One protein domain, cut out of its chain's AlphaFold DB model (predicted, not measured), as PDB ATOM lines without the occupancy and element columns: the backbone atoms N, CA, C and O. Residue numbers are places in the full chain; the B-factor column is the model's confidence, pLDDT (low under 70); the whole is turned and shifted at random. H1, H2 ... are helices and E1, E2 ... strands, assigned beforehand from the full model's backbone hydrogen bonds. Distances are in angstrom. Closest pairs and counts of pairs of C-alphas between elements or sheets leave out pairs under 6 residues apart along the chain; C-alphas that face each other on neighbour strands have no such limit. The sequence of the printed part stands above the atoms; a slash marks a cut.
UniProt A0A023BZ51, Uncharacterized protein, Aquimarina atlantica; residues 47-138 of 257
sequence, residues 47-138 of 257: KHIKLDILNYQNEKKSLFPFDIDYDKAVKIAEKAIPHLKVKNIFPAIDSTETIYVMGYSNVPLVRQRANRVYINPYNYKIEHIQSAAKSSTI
ATOM      1  N   LYS A  47       8.219 -50.248  36.306       82.31
ATOM      2  CA  LYS A  47       9.520 -50.028  36.951       82.31
ATOM      3  C   LYS A  47      10.032 -48.616  36.650       82.31
ATOM      4  O   LYS A  47       9.678 -48.028  35.631       82.31
ATOM      5  N   HIS A  48      10.891 -48.102  37.530       80.19
ATOM      6  CA  HIS A  48      11.630 -46.867  37.272       80.19
ATOM      7  C   HIS A  48      12.509 -47.008  36.028       80.19
ATOM      8  O   HIS A  48      12.998 -48.097  35.715       80.19
ATOM      9  N   ILE A  49      12.692 -45.891  35.328       82.81
ATOM     10  CA  ILE A  49      13.475 -45.830  34.100       82.81
ATOM     11  C   ILE A  49      14.923 -45.582  34.469       82.81
ATOM     12  O   ILE A  49      15.252 -44.537  35.036       82.81
ATOM     13  N   LYS A  50      15.756 -46.566  34.130       84.56
ATOM     14  CA  LYS A  50      17.203 -46.474  34.247       84.56
ATOM     15  C   LYS A  50      17.787 -45.903  32.963       84.56
ATOM     16  O   LYS A  50      17.400 -46.306  31.868       84.56
ATOM     17  N   LEU A  51      18.708 -44.973  33.131       81.44
ATOM     18  CA  LEU A  51      19.511 -44.368  32.086       81.44
ATOM     19  C   LEU A  51      20.672 -45.298  31.742       81.44
ATOM     20  O   LEU A  51      21.306 -45.872  32.630       81.44
ATOM     21  N   ASP A  52      20.975 -45.408  30.452       73.69
ATOM     22  CA  ASP A  52      22.212 -46.037  30.006       73.69
ATOM     23  C   ASP A  52      23.368 -45.043  30.169       73.69
ATOM     24  O   ASP A  52      23.534 -44.101  29.390       73.69
ATOM     25  N   ILE A  53      24.140 -45.226  31.238       63.69
ATOM     26  CA  ILE A  53      25.230 -44.324  31.625       63.69
ATOM     27  C   ILE A  53      26.404 -44.419  30.644       63.69
ATOM     28  O   ILE A  53      27.204 -43.489  30.593       63.69
ATOM     29  N   LEU A  54      26.526 -45.494  29.849       59.12
ATOM     30  CA  LEU A  54      27.646 -45.659  28.910       59.12
ATOM     31  C   LEU A  54      27.684 -44.523  27.875       59.12
ATOM     32  O   LEU A  54      28.760 -44.083  27.482       59.12
ATOM     33  N   ASN A  55      26.522 -43.961  27.522       55.66
ATOM     34  CA  ASN A  55      26.427 -42.795  26.640       55.66
ATOM     35  C   ASN A  55      26.795 -41.462  27.325       55.66
ATOM     36  O   ASN A  55      27.108 -40.497  26.635       55.66
ATOM     37  N   TYR A  56      26.782 -41.396  28.660       56.47
ATOM     38  CA  TYR A  56      27.057 -40.180  29.446       56.47
ATOM     39  C   TYR A  56      28.447 -40.187  30.110       56.47
ATOM     40  O   TYR A  56      28.969 -39.136  30.486       56.47
ATOM     41  N   GLN A  57      29.084 -41.358  30.221       50.31
ATOM     42  CA  GLN A  57      30.429 -41.529  30.785       50.31
ATOM     43  C   GLN A  57      31.536 -40.840  29.975       50.31
ATOM     44  O   GLN A  57      32.591 -40.557  30.542       50.31
ATOM     45  N   ASN A  58      31.290 -40.517  28.702       51.78
ATOM     46  CA  ASN A  58      32.255 -39.810  27.861       51.78
ATOM     47  C   ASN A  58      32.365 -38.304  28.170       51.78
ATOM     48  O   ASN A  58      33.360 -37.704  27.775       51.78
ATOM     49  N   GLU A  59      31.422 -37.689  28.907       52.19
ATOM     50  CA  GLU A  59      31.430 -36.227  29.124       52.19
ATOM     51  C   GLU A  59      31.551 -35.730  30.570       52.19
ATOM     52  O   GLU A  59      31.883 -34.563  30.756       52.19
ATOM     53  N   LYS A  60      31.374 -36.550  31.611       47.91
ATOM     54  CA  LYS A  60      31.819 -36.205  32.980       47.91
ATOM     55  C   LYS A  60      31.673 -37.404  33.905       47.91
ATOM     56  O   LYS A  60      30.581 -37.845  34.248       47.91
ATOM     57  N   LYS A  61      32.817 -37.919  34.335       45.88
ATOM     58  CA  LYS A  61      32.941 -38.986  35.327       45.88
ATOM     59  C   LYS A  61      32.317 -38.521  36.658       45.88
ATOM     60  O   LYS A  61      32.768 -37.542  37.239       45.88
ATOM     61  N   SER A  62      31.352 -39.282  37.174       50.50
ATOM     62  CA  SER A  62      31.094 -39.426  38.619       50.50
ATOM     63  C   SER A  62      30.452 -38.268  39.407       50.50
ATOM     64  O   SER A  62      30.553 -38.266  40.635       50.50
ATOM     65  N   LEU A  63      29.748 -37.322  38.790       55.84
ATOM     66  CA  LEU A  63      28.967 -36.354  39.570       55.84
ATOM     67  C   LEU A  63      27.490 -36.530  39.257       55.84
ATOM     68  O   LEU A  63      27.016 -36.125  38.197       55.84
ATOM     69  N   PHE A  64      26.766 -37.138  40.200       63.53
ATOM     70  CA  PHE A  64      25.337 -36.884  40.323       63.53
ATOM     71  C   PHE A  64      25.150 -35.360  40.244       63.53
ATOM     72  O   PHE A  64      25.874 -34.650  40.951       63.53
ATOM     73  N   PRO A  65      24.297 -34.830  39.352       62.94
ATOM     74  CA  PRO A  65      24.177 -33.392  39.206       62.94
ATOM     75  C   PRO A  65      23.642 -32.839  40.527       62.94
ATOM     76  O   PRO A  65      22.491 -33.052  40.886       62.94
ATOM     77  N   PHE A  66      24.517 -32.179  41.285       66.12
ATOM     78  CA  PHE A  66      24.153 -31.539  42.550       66.12
ATOM     79  C   PHE A  66      23.331 -30.262  42.321       66.12
ATOM     80  O   PHE A  66      22.718 -29.764  43.258       66.12
ATOM     81  N   ASP A  67      23.287 -29.770  41.079       78.69
ATOM     82  CA  ASP A  67      22.589 -28.554  40.660       78.69
ATOM     83  C   ASP A  67      21.545 -28.877  39.570       78.69
ATOM     84  O   ASP A  67      21.720 -28.588  38.384       78.69
ATOM     85  N   ILE A  68      20.490 -29.601  39.960       86.75
ATOM     86  CA  ILE A  68      19.340 -29.875  39.085       86.75
ATOM     87  C   ILE A  68      18.356 -28.706  39.195       86.75
ATOM     88  O   ILE A  68      17.767 -28.465  40.247       86.75
ATOM     89  N   ASP A  69      18.106 -28.038  38.072       92.31
ATOM     90  CA  ASP A  69      17.058 -27.037  37.899       92.31
ATOM     91  C   ASP A  69      15.689 -27.729  37.794       92.31
ATOM     92  O   ASP A  69      15.195 -28.107  36.722       92.31
ATOM     93  N   TYR A  70      15.066 -27.930  38.953       93.75
ATOM     94  CA  TYR A  70      13.741 -28.532  39.041       93.75
ATOM     95  C   TYR A  70      12.643 -27.656  38.427       93.75
ATOM     96  O   TYR A  70      11.668 -28.205  37.910       93.75
ATOM     97  N   ASP A  71      12.801 -26.332  38.389       95.38
ATOM     98  CA  ASP A  71      11.825 -25.436  37.758       95.38
ATOM     99  C   ASP A  71      11.799 -25.639  36.241       95.38
ATOM    100  O   ASP A  71      10.734 -25.689  35.611       95.38
ATOM    101  N   LYS A  72      12.972 -25.835  35.633       95.56
ATOM    102  CA  LYS A  72      13.085 -26.231  34.227       95.56
ATOM    103  C   LYS A  72      12.447 -27.596  33.978       95.56
ATOM    104  O   LYS A  72      11.715 -27.742  32.998       95.56
ATOM    105  N   ALA A  73      12.662 -28.571  34.861       95.62
ATOM    106  CA  ALA A  73      12.028 -29.887  34.755       95.62
ATOM    107  C   ALA A  73      10.489 -29.802  34.818       95.62
ATOM    108  O   ALA A  73       9.801 -30.442  34.018       95.62
ATOM    109  N   VAL A  74       9.945 -28.962  35.706       97.12
ATOM    110  CA  VAL A  74       8.502 -28.682  35.799       97.12
ATOM    111  C   VAL A  74       7.981 -28.100  34.488       97.12
ATOM    112  O   VAL A  74       7.056 -28.662  33.904       97.12
ATOM    113  N   LYS A  75       8.619 -27.046  33.959       97.19
ATOM    114  CA  LYS A  75       8.212 -26.414  32.688       97.19
ATOM    115  C   LYS A  75       8.227 -27.392  31.512       97.19
ATOM    116  O   LYS A  75       7.364 -27.323  30.639       97.19
ATOM    117  N   ILE A  76       9.207 -28.295  31.465       97.06
ATOM    118  CA  ILE A  76       9.292 -29.337  30.430       97.06
ATOM    119  C   ILE A  76       8.110 -30.298  30.540       97.06
ATOM    120  O   ILE A  76       7.481 -30.624  29.533       97.06
ATOM    121  N   ALA A  77       7.765 -30.719  31.751       97.12
ATOM    122  CA  ALA A  77       6.667 -31.648  31.949       97.12
ATOM    123  C   ALA A  77       5.284 -31.041  31.718       97.12
ATOM    124  O   ALA A  77       4.422 -31.705  31.141       97.12
ATOM    125  N   GLU A  78       5.077 -29.782  32.108       97.19
ATOM    126  CA  GLU A  78       3.838 -29.045  31.827       97.19
ATOM    127  C   GLU A  78       3.598 -28.880  30.321       97.19
ATOM    128  O   GLU A  78       2.457 -28.928  29.868       97.19
ATOM    129  N   LYS A  79       4.670 -28.766  29.525       96.75
ATOM    130  CA  LYS A  79       4.589 -28.789  28.056       96.75
ATOM    131  C   LYS A  79       4.326 -30.189  27.492       96.75
ATOM    132  O   LYS A  79       3.705 -30.312  26.441       96.75
ATOM    133  N   ALA A  80       4.807 -31.236  28.161       96.62
ATOM    134  CA  ALA A  80       4.723 -32.614  27.681       96.62
ATOM    135  C   ALA A  80       3.335 -33.252  27.873       96.62
ATOM    136  O   ALA A  80       2.924 -34.089  27.066       96.62
ATOM    137  N   ILE A  81       2.611 -32.881  28.934       96.69
ATOM    138  CA  ILE A  81       1.256 -33.375  29.214       96.69
ATOM    139  C   ILE A  81       0.285 -32.183  29.253       96.69
ATOM    140  O   ILE A  81       0.398 -31.341  30.143       96.69
ATOM    141  N   PRO A  82      -0.715 -32.123  28.350       94.44
ATOM    142  CA  PRO A  82      -1.702 -31.046  28.345       94.44
ATOM    143  C   PRO A  82      -2.422 -30.892  29.691       94.44
ATOM    144  O   PRO A  82      -2.884 -31.872  30.280       94.44
ATOM    145  N   HIS A  83      -2.545 -29.645  30.155       94.88
ATOM    146  CA  HIS A  83      -3.173 -29.275  31.432       94.88
ATOM    147  C   HIS A  83      -2.552 -29.929  32.674       94.88
ATOM    148  O   HIS A  83      -3.212 -30.006  33.714       94.88
ATOM    149  N   LEU A  84      -1.306 -30.405  32.589       96.94
ATOM    150  CA  LEU A  84      -0.617 -30.952  33.746       96.94
ATOM    151  C   LEU A  84      -0.418 -29.861  34.798       96.94
ATOM    152  O   LEU A  84       0.224 -28.848  34.555       96.94
ATOM    153  N   LYS A  85      -0.949 -30.103  35.992       96.06
ATOM    154  CA  LYS A  85      -0.664 -29.341  37.205       96.06
ATOM    155  C   LYS A  85       0.274 -30.171  38.059       96.06
ATOM    156  O   LYS A  85      -0.178 -31.118  38.719       96.06
ATOM    157  N   VAL A  86       1.563 -29.844  38.025       96.81
ATOM    158  CA  VAL A  86       2.580 -30.560  38.801       96.81
ATOM    159  C   VAL A  86       2.282 -30.422  40.296       96.81
ATOM    160  O   VAL A  86       1.881 -29.363  40.783       96.81
ATOM    161  N   LYS A  87       2.407 -31.535  41.023       95.75
ATOM    162  CA  LYS A  87       2.209 -31.595  42.477       95.75
ATOM    163  C   LYS A  87       3.434 -32.094  43.209       95.75
ATOM    164  O   LYS A  87       3.749 -31.557  44.261       95.75
ATOM    165  N   ASN A  88       4.113 -33.081  42.634       95.62
ATOM    166  CA  ASN A  88       5.267 -33.706  43.251       95.62
ATOM    167  C   ASN A  88       6.405 -33.813  42.240       95.62
ATOM    168  O   ASN A  88       6.180 -34.100  41.060       95.62
ATOM    169  N   ILE A  89       7.619 -33.653  42.744       94.62
ATOM    170  CA  ILE A  89       8.869 -33.866  42.024       94.62
ATOM    171  C   ILE A  89       9.620 -34.950  42.784       94.62
ATOM    172  O   ILE A  89       9.708 -34.902  44.011       94.62
ATOM    173  N   PHE A  90      10.126 -35.937  42.059       92.88
ATOM    174  CA  PHE A  90      10.924 -37.014  42.615       92.88
ATOM    175  C   PHE A  90      12.341 -36.885  42.065       92.88
ATOM    176  O   PHE A  90      12.524 -36.980  40.844       92.88
ATOM    177  N   PRO A  91      13.328 -36.626  42.937       90.69
ATOM    178  CA  PRO A  91      14.719 -36.568  42.526       90.69
ATOM    179  C   PRO A  91      15.196 -37.956  42.081       90.69
ATOM    180  O   PRO A  91      14.637 -38.975  42.490       90.69
ATOM    181  N   ALA A  92      16.241 -37.981  41.257       85.94
ATOM    182  CA  ALA A  92      16.956 -39.210  40.952       85.94
ATOM    183  C   ALA A  92      17.632 -39.720  42.235       85.94
ATOM    184  O   ALA A  92      18.167 -38.921  43.004       85.94
ATOM    185  N   ILE A  93      17.579 -41.026  42.498       81.94
ATOM    186  CA  ILE A  93      18.197 -41.603  43.706       81.94
ATOM    187  C   ILE A  93      19.700 -41.805  43.495       81.94
ATOM    188  O   ILE A  93      20.489 -41.662  44.427       81.94
ATOM    189  N   ASP A  94      20.100 -42.119  42.264       80.75
ATOM    190  CA  ASP A  94      21.489 -42.309  41.869       80.75
ATOM    191  C   ASP A  94      21.749 -41.747  40.462       80.75
ATOM    192  O   ASP A  94      20.851 -41.246  39.783       80.75
ATOM    193  N   SER A  95      23.002 -41.825  40.010       79.06
ATOM    194  CA  SER A  95      23.437 -41.309  38.705       79.06
ATOM    195  C   SER A  95      22.793 -42.009  37.501       79.06
ATOM    196  O   SER A  95      22.995 -41.574  36.368       79.06
ATOM    197  N   THR A  96      22.080 -43.111  37.731       83.56
ATOM    198  CA  THR A  96      21.470 -43.985  36.725       83.56
ATOM    199  C   THR A  96      19.969 -43.751  36.602       83.56
ATOM    200  O   THR A  96      19.335 -44.325  35.721       83.56
ATOM    201  N   GLU A  97      19.377 -42.918  37.455       85.00
ATOM    202  CA  GLU A  97      17.939 -42.685  37.466       85.00
ATOM    203  C   GLU A  97      17.544 -41.351  36.831       85.00
ATOM    204  O   GLU A  97      18.277 -40.362  36.816       85.00
ATOM    205  N   THR A  98      16.328 -41.335  36.295       90.94
ATOM    206  CA  THR A  98      15.660 -40.111  35.856       90.94
ATOM    207  C   THR A  98      15.075 -39.370  37.053       90.94
ATOM    208  O   THR A  98      14.585 -39.991  38.000       90.94
ATOM    209  N   ILE A  99      15.040 -38.037  36.987       92.62
ATOM    210  CA  ILE A  99      14.064 -37.297  37.792       92.62
ATOM    211  C   ILE A  99      12.691 -37.548  37.181       92.62
ATOM    212  O   ILE A  99      12.559 -37.703  35.964       92.62
ATOM    213  N   TYR A 100      11.641 -37.561  37.988       94.19
ATOM    214  CA  TYR A 100      10.299 -37.585  37.427       94.19
ATOM    215  C   TYR A 100       9.358 -36.681  38.192       94.19
ATOM    216  O   TYR A 100       9.402 -36.562  39.415       94.19
ATOM    217  N   VAL A 101       8.474 -36.038  37.448       96.31
ATOM    218  CA  VAL A 101       7.451 -35.150  37.996       96.31
ATOM    219  C   VAL A 101       6.083 -35.770  37.795       96.31
ATOM    220  O   VAL A 101       5.840 -36.459  36.802       96.31
ATOM    221  N   MET A 102       5.194 -35.552  38.759       96.31
ATOM    222  CA  MET A 102       3.844 -36.105  38.752       96.31
ATOM    223  C   MET A 102       2.808 -35.041  39.086       96.31
ATOM    224  O   MET A 102       3.076 -34.089  39.827       96.31
ATOM    225  N   GLY A 103       1.594 -35.218  38.573       95.75
ATOM    226  CA  GLY A 103       0.546 -34.220  38.726       95.75
ATOM    227  C   GLY A 103      -0.817 -34.661  38.214       95.75
ATOM    228  O   GLY A 103      -1.036 -35.809  37.825       95.75
ATOM    229  N   TYR A 104      -1.750 -33.719  38.223       95.38
ATOM    230  CA  TYR A 104      -3.091 -33.930  37.683       95.38
ATOM    231  C   TYR A 104      -3.186 -33.365  36.273       95.38
ATOM    232  O   TYR A 104      -2.682 -32.277  36.025       95.38
ATOM    233  N   SER A 105      -3.848 -34.088  35.378       94.69
ATOM    234  CA  SER A 105      -4.260 -33.603  34.061       94.69
ATOM    235  C   SER A 105      -5.776 -33.362  34.058       94.69
ATOM    236  O   SER A 105      -6.404 -33.293  35.117       94.69
ATOM    237  N   ASN A 106      -6.382 -33.240  32.880       94.12
ATOM    238  CA  ASN A 106      -7.834 -33.148  32.720       94.12
ATOM    239  C   ASN A 106      -8.579 -34.475  32.973       94.12
ATOM    240  O   ASN A 106      -9.804 -34.466  33.056       94.12
ATOM    241  N   VAL A 107      -7.871 -35.605  33.094       94.19
ATOM    242  CA  VAL A 107      -8.491 -36.904  33.380       94.19
ATOM    243  C   VAL A 107      -8.933 -36.940  34.851       94.19
ATOM    244  O   VAL A 107      -8.085 -36.831  35.741       94.19
ATOM    245  N   PRO A 108     -10.240 -37.081  35.141       91.56
ATOM    246  CA  PRO A 108     -10.743 -37.057  36.508       91.56
ATOM    247  C   PRO A 108     -10.483 -38.387  37.227       91.56
ATOM    248  O   PRO A 108     -10.212 -39.411  36.603       91.56
ATOM    249  N   LEU A 109     -10.622 -38.374  38.556       93.38
ATOM    250  CA  LEU A 109     -10.606 -39.553  39.439       93.38
ATOM    251  C   LEU A 109      -9.317 -40.384  39.471       93.38
ATOM    252  O   LEU A 109      -9.260 -41.321  40.257       93.38
ATOM    253  N   VAL A 110      -8.293 -40.068  38.682       95.12
ATOM    254  CA  VAL A 110      -7.011 -40.783  38.702       95.12
ATOM    255  C   VAL A 110      -6.039 -40.189  39.724       95.12
ATOM    256  O   VAL A 110      -6.069 -38.998  40.050       95.12
ATOM    257  N   ARG A 111      -5.133 -41.026  40.237       94.19
ATOM    258  CA  ARG A 111      -3.999 -40.589  41.071       94.19
ATOM    259  C   ARG A 111      -3.080 -39.635  40.300       94.19
ATOM    260  O   ARG A 111      -2.927 -39.747  39.090       94.19
ATOM    261  N   GLN A 112      -2.316 -38.821  41.030       93.56
ATOM    262  CA  GLN A 112      -1.235 -38.004  40.452       93.56
ATOM    263  C   GLN A 112      -0.232 -38.848  39.660       93.56
ATOM    264  O   GLN A 112       0.275 -38.425  38.630       93.56
ATOM    265  N   ARG A 113       0.027 -40.079  40.124       92.62
ATOM    266  CA  ARG A 113       0.961 -40.995  39.466       92.62
ATOM    267  C   ARG A 113       0.508 -41.509  38.103       92.62
ATOM    268  O   ARG A 113       1.314 -42.149  37.441       92.62
ATOM    269  N   ALA A 114      -0.742 -41.267  37.715       94.75
ATOM    270  CA  ALA A 114      -1.230 -41.586  36.380       94.75
ATOM    271  C   ALA A 114      -0.578 -40.689  35.313       94.75
ATOM    272  O   ALA A 114      -0.490 -41.078  34.152       94.75
ATOM    273  N   ASN A 115      -0.084 -39.509  35.711       96.44
ATOM    274  CA  ASN A 115       0.684 -38.611  34.859       96.44
ATOM    275  C   ASN A 115       2.112 -38.497  35.399       96.44
ATOM    276  O   ASN A 115       2.318 -37.969  36.492       96.44
ATOM    277  N   ARG A 116       3.094 -38.990  34.644       95.69
ATOM    278  CA  ARG A 116       4.520 -38.894  34.973       95.69
ATOM    279  C   ARG A 116       5.310 -38.474  33.752       95.69
ATOM    280  O   ARG A 116       5.117 -39.028  32.673       95.69
ATOM    281  N   VAL A 117       6.246 -37.560  33.942       96.50
ATOM    282  CA  VAL A 117       7.251 -37.241  32.926       96.50
ATOM    283  C   VAL A 117       8.606 -37.562  33.528       96.50
ATOM    284  O   VAL A 117       8.966 -36.985  34.551       96.50
ATOM    285  N   TYR A 118       9.306 -38.518  32.922       95.50
ATOM    286  CA  TYR A 118      10.646 -38.933  33.319       95.50
ATOM    287  C   TYR A 118      11.647 -38.133  32.497       95.50
ATOM    288  O   TYR A 118      11.625 -38.174  31.264       95.50
ATOM    289  N   ILE A 119      12.489 -37.378  33.186       94.81
ATOM    290  CA  ILE A 119      13.421 -36.425  32.605       94.81
ATOM    291  C   ILE A 119      14.829 -36.833  33.021       94.81
ATOM    292  O   ILE A 119      15.097 -37.194  34.168       94.81
ATOM    293  N   ASN A 120      15.738 -36.790  32.066       92.00
ATOM    294  CA  ASN A 120      17.144 -37.017  32.302       92.00
ATOM    295  C   ASN A 120      17.750 -35.812  33.051       92.00
ATOM    296  O   ASN A 120      17.657 -34.688  32.551       92.00
ATOM    297  N   PRO A 121      18.370 -36.008  34.228       89.69
ATOM    298  CA  PRO A 121      18.871 -34.900  35.038       89.69
ATOM    299  C   PRO A 121      20.100 -34.200  34.438       89.69
ATOM    300  O   PRO A 121      20.408 -33.083  34.840       89.69
ATOM    301  N   TYR A 122      20.797 -34.820  33.478       87.06
ATOM    302  CA  TYR A 122      22.014 -34.265  32.882       87.06
ATOM    303  C   TYR A 122      21.722 -33.296  31.730       87.06
ATOM    304  O   TYR A 122      22.389 -32.276  31.592       87.06
ATOM    305  N   ASN A 123      20.726 -33.603  30.892       89.25
ATOM    306  CA  ASN A 123      20.429 -32.839  29.670       89.25
ATOM    307  C   ASN A 123      18.966 -32.379  29.554       89.25
ATOM    308  O   ASN A 123      18.604 -31.732  28.572       89.25
ATOM    309  N   TYR A 124      18.124 -32.682  30.545       92.00
ATOM    310  CA  TYR A 124      16.693 -32.368  30.567       92.00
ATOM    311  C   TYR A 124      15.871 -32.989  29.424       92.00
ATOM    312  O   TYR A 124      14.746 -32.561  29.156       92.00
ATOM    313  N   LYS A 125      16.392 -34.022  28.752       93.94
ATOM    314  CA  LYS A 125      15.642 -34.773  27.744       93.94
ATOM    315  C   LYS A 125      14.547 -35.601  28.415       93.94
ATOM    316  O   LYS A 125      14.763 -36.210  29.459       93.94
ATOM    317  N   ILE A 126      13.367 -35.642  27.801       95.44
ATOM    318  CA  ILE A 126      12.294 -36.538  28.234       95.44
ATOM    319  C   ILE A 126      12.637 -37.954  27.772       95.44
ATOM    320  O   ILE A 126      12.702 -38.215  26.573       95.44
ATOM    321  N   GLU A 127      12.822 -38.862  28.725       94.81
ATOM    322  CA  GLU A 127      13.081 -40.278  28.446       94.81
ATOM    323  C   GLU A 127      11.774 -41.061  28.304       94.81
ATOM    324  O   GLU A 127      11.686 -42.022  27.542       94.81
ATOM    325  N   HIS A 128      10.723 -40.643  29.017       94.62
ATOM    326  CA  HIS A 128       9.413 -41.280  28.925       94.62
ATOM    327  C   HIS A 128       8.284 -40.401  29.449       94.62
ATOM    328  O   HIS A 128       8.456 -39.601  30.371       94.62
ATOM    329  N   ILE A 129       7.091 -40.627  28.900       95.12
ATOM    330  CA  ILE A 129       5.853 -39.975  29.317       95.12
ATOM    331  C   ILE A 129       4.823 -41.053  29.630       95.12
ATOM    332  O   ILE A 129       4.421 -41.820  28.758       95.12
ATOM    333  N   GLN A 130       4.338 -41.041  30.864       94.56
ATOM    334  CA  GLN A 130       3.139 -41.750  31.275       94.56
ATOM    335  C   GLN A 130       2.007 -40.727  31.376       94.56
ATOM    336  O   GLN A 130       2.103 -39.770  32.139       94.56
ATOM    337  N   SER A 131       0.940 -40.902  30.600       94.75
ATOM    338  CA  SER A 131      -0.213 -39.996  30.598       94.75
ATOM    339  C   SER A 131      -1.489 -40.769  30.889       94.75
ATOM    340  O   SER A 131      -1.758 -41.783  30.243       94.75
ATOM    341  N   ALA A 132      -2.312 -40.241  31.795       94.75
ATOM    342  CA  ALA A 132      -3.605 -40.825  32.132       94.75
ATOM    343  C   ALA A 132      -4.548 -40.903  30.917       94.75
ATOM    344  O   ALA A 132      -5.384 -41.795  30.838       94.75
ATOM    345  N   ALA A 133      -4.399 -40.001  29.941       94.00
ATOM    346  CA  ALA A 133      -5.227 -39.991  28.734       94.00
ATOM    347  C   ALA A 133      -4.890 -41.136  27.761       94.00
ATOM    348  O   ALA A 133      -5.700 -41.476  26.906       94.00
ATOM    349  N   LYS A 134      -3.689 -41.719  27.878       94.12
ATOM    350  CA  LYS A 134      -3.192 -42.805  27.017       94.12
ATOM    351  C   LYS A 134      -2.943 -44.102  27.797       94.12
ATOM    352  O   LYS A 134      -2.329 -45.025  27.268       94.12
ATOM    353  N   SER A 135      -3.361 -44.172  29.062       92.69
ATOM    354  CA  SER A 135      -3.151 -45.354  29.898       92.69
ATOM    355  C   SER A 135      -4.040 -46.513  29.452       92.69
ATOM    356  O   SER A 135      -5.191 -46.304  29.077       92.69
ATOM    357  N   SER A 136      -3.537 -47.742  29.559       94.31
ATOM    358  CA  SER A 136      -4.353 -48.941  29.355       94.31
ATOM    359  C   SER A 136      -5.495 -49.020  30.376       94.31
ATOM    360  O   SER A 136      -5.379 -48.513  31.493       94.31
ATOM    361  N   THR A 137      -6.578 -49.722  30.033       93.62
ATOM    362  CA  THR A 137      -7.757 -49.869  30.906       93.62
ATOM    363  C   THR A 137      -7.401 -50.420  32.286       93.62
ATOM    364  O   THR A 137      -7.882 -49.918  33.296       93.62
ATOM    365  N   ILE A 138      -6.511 -51.416  32.357       94.31
ATOM    366  CA  ILE A 138      -6.075 -52.018  33.627       94.31
ATOM    367  C   ILE A 138      -5.305 -51.018  34.505       94.31
ATOM    368  O   ILE A 138      -5.477 -50.993  35.724       94.31
TER     369      ILE A 138
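What this domain is: This is residues 47 to 138 of the 257 residues of an uncharacterized protein of Aquimarina atlantica (UniProt A0A023BZ51). Little regular structure is here: a twisted sheet, a meander E1-E2-E3-E4 of antiparallel neighbours in chain order, has the preceding helix H1 packed on one face, making two layers. Loops extend beyond it. The printed part has 92 residues, 32 in named elements, class mixed; it is compact (radius of gyration of the C-alphas 13.8 A) but elongated, spanning 44 by 27 by 18 A.

Where its parts are: Find E1, residues 85 to 90, E2, 99 to 104, 17.5 A long, E3, 116 to 119, and E4, 126 to 130, ending at C-alpha 130 (3.139, -41.750, 31.275). H1, 70 to 80, runs 15.1 A from C-alpha 70 (13.741, -28.532, 39.041).

How they stand to each other: Look for hairpins: E1 and E2 (N 85 to O 104, 2.8 A), E2 and E3 (N 99 to O 119, 2.9 A), E3 and E4 (N 116 to O 130, 2.8 A). H1 is on the sheet; its closest C-alphas to E3 are Ala 77 and Val 117, 5.7 A. In H1 every O i to N i+4 pair is within hydrogen-bond range.

The domain as a whole: The C-alphas of Asn 58 and Leu 109, the farthest apart, are 44.4 A apart. The printed part has no cut. E2 to E3 is a long link. Residues 53 to 66 have pLDDT under 70.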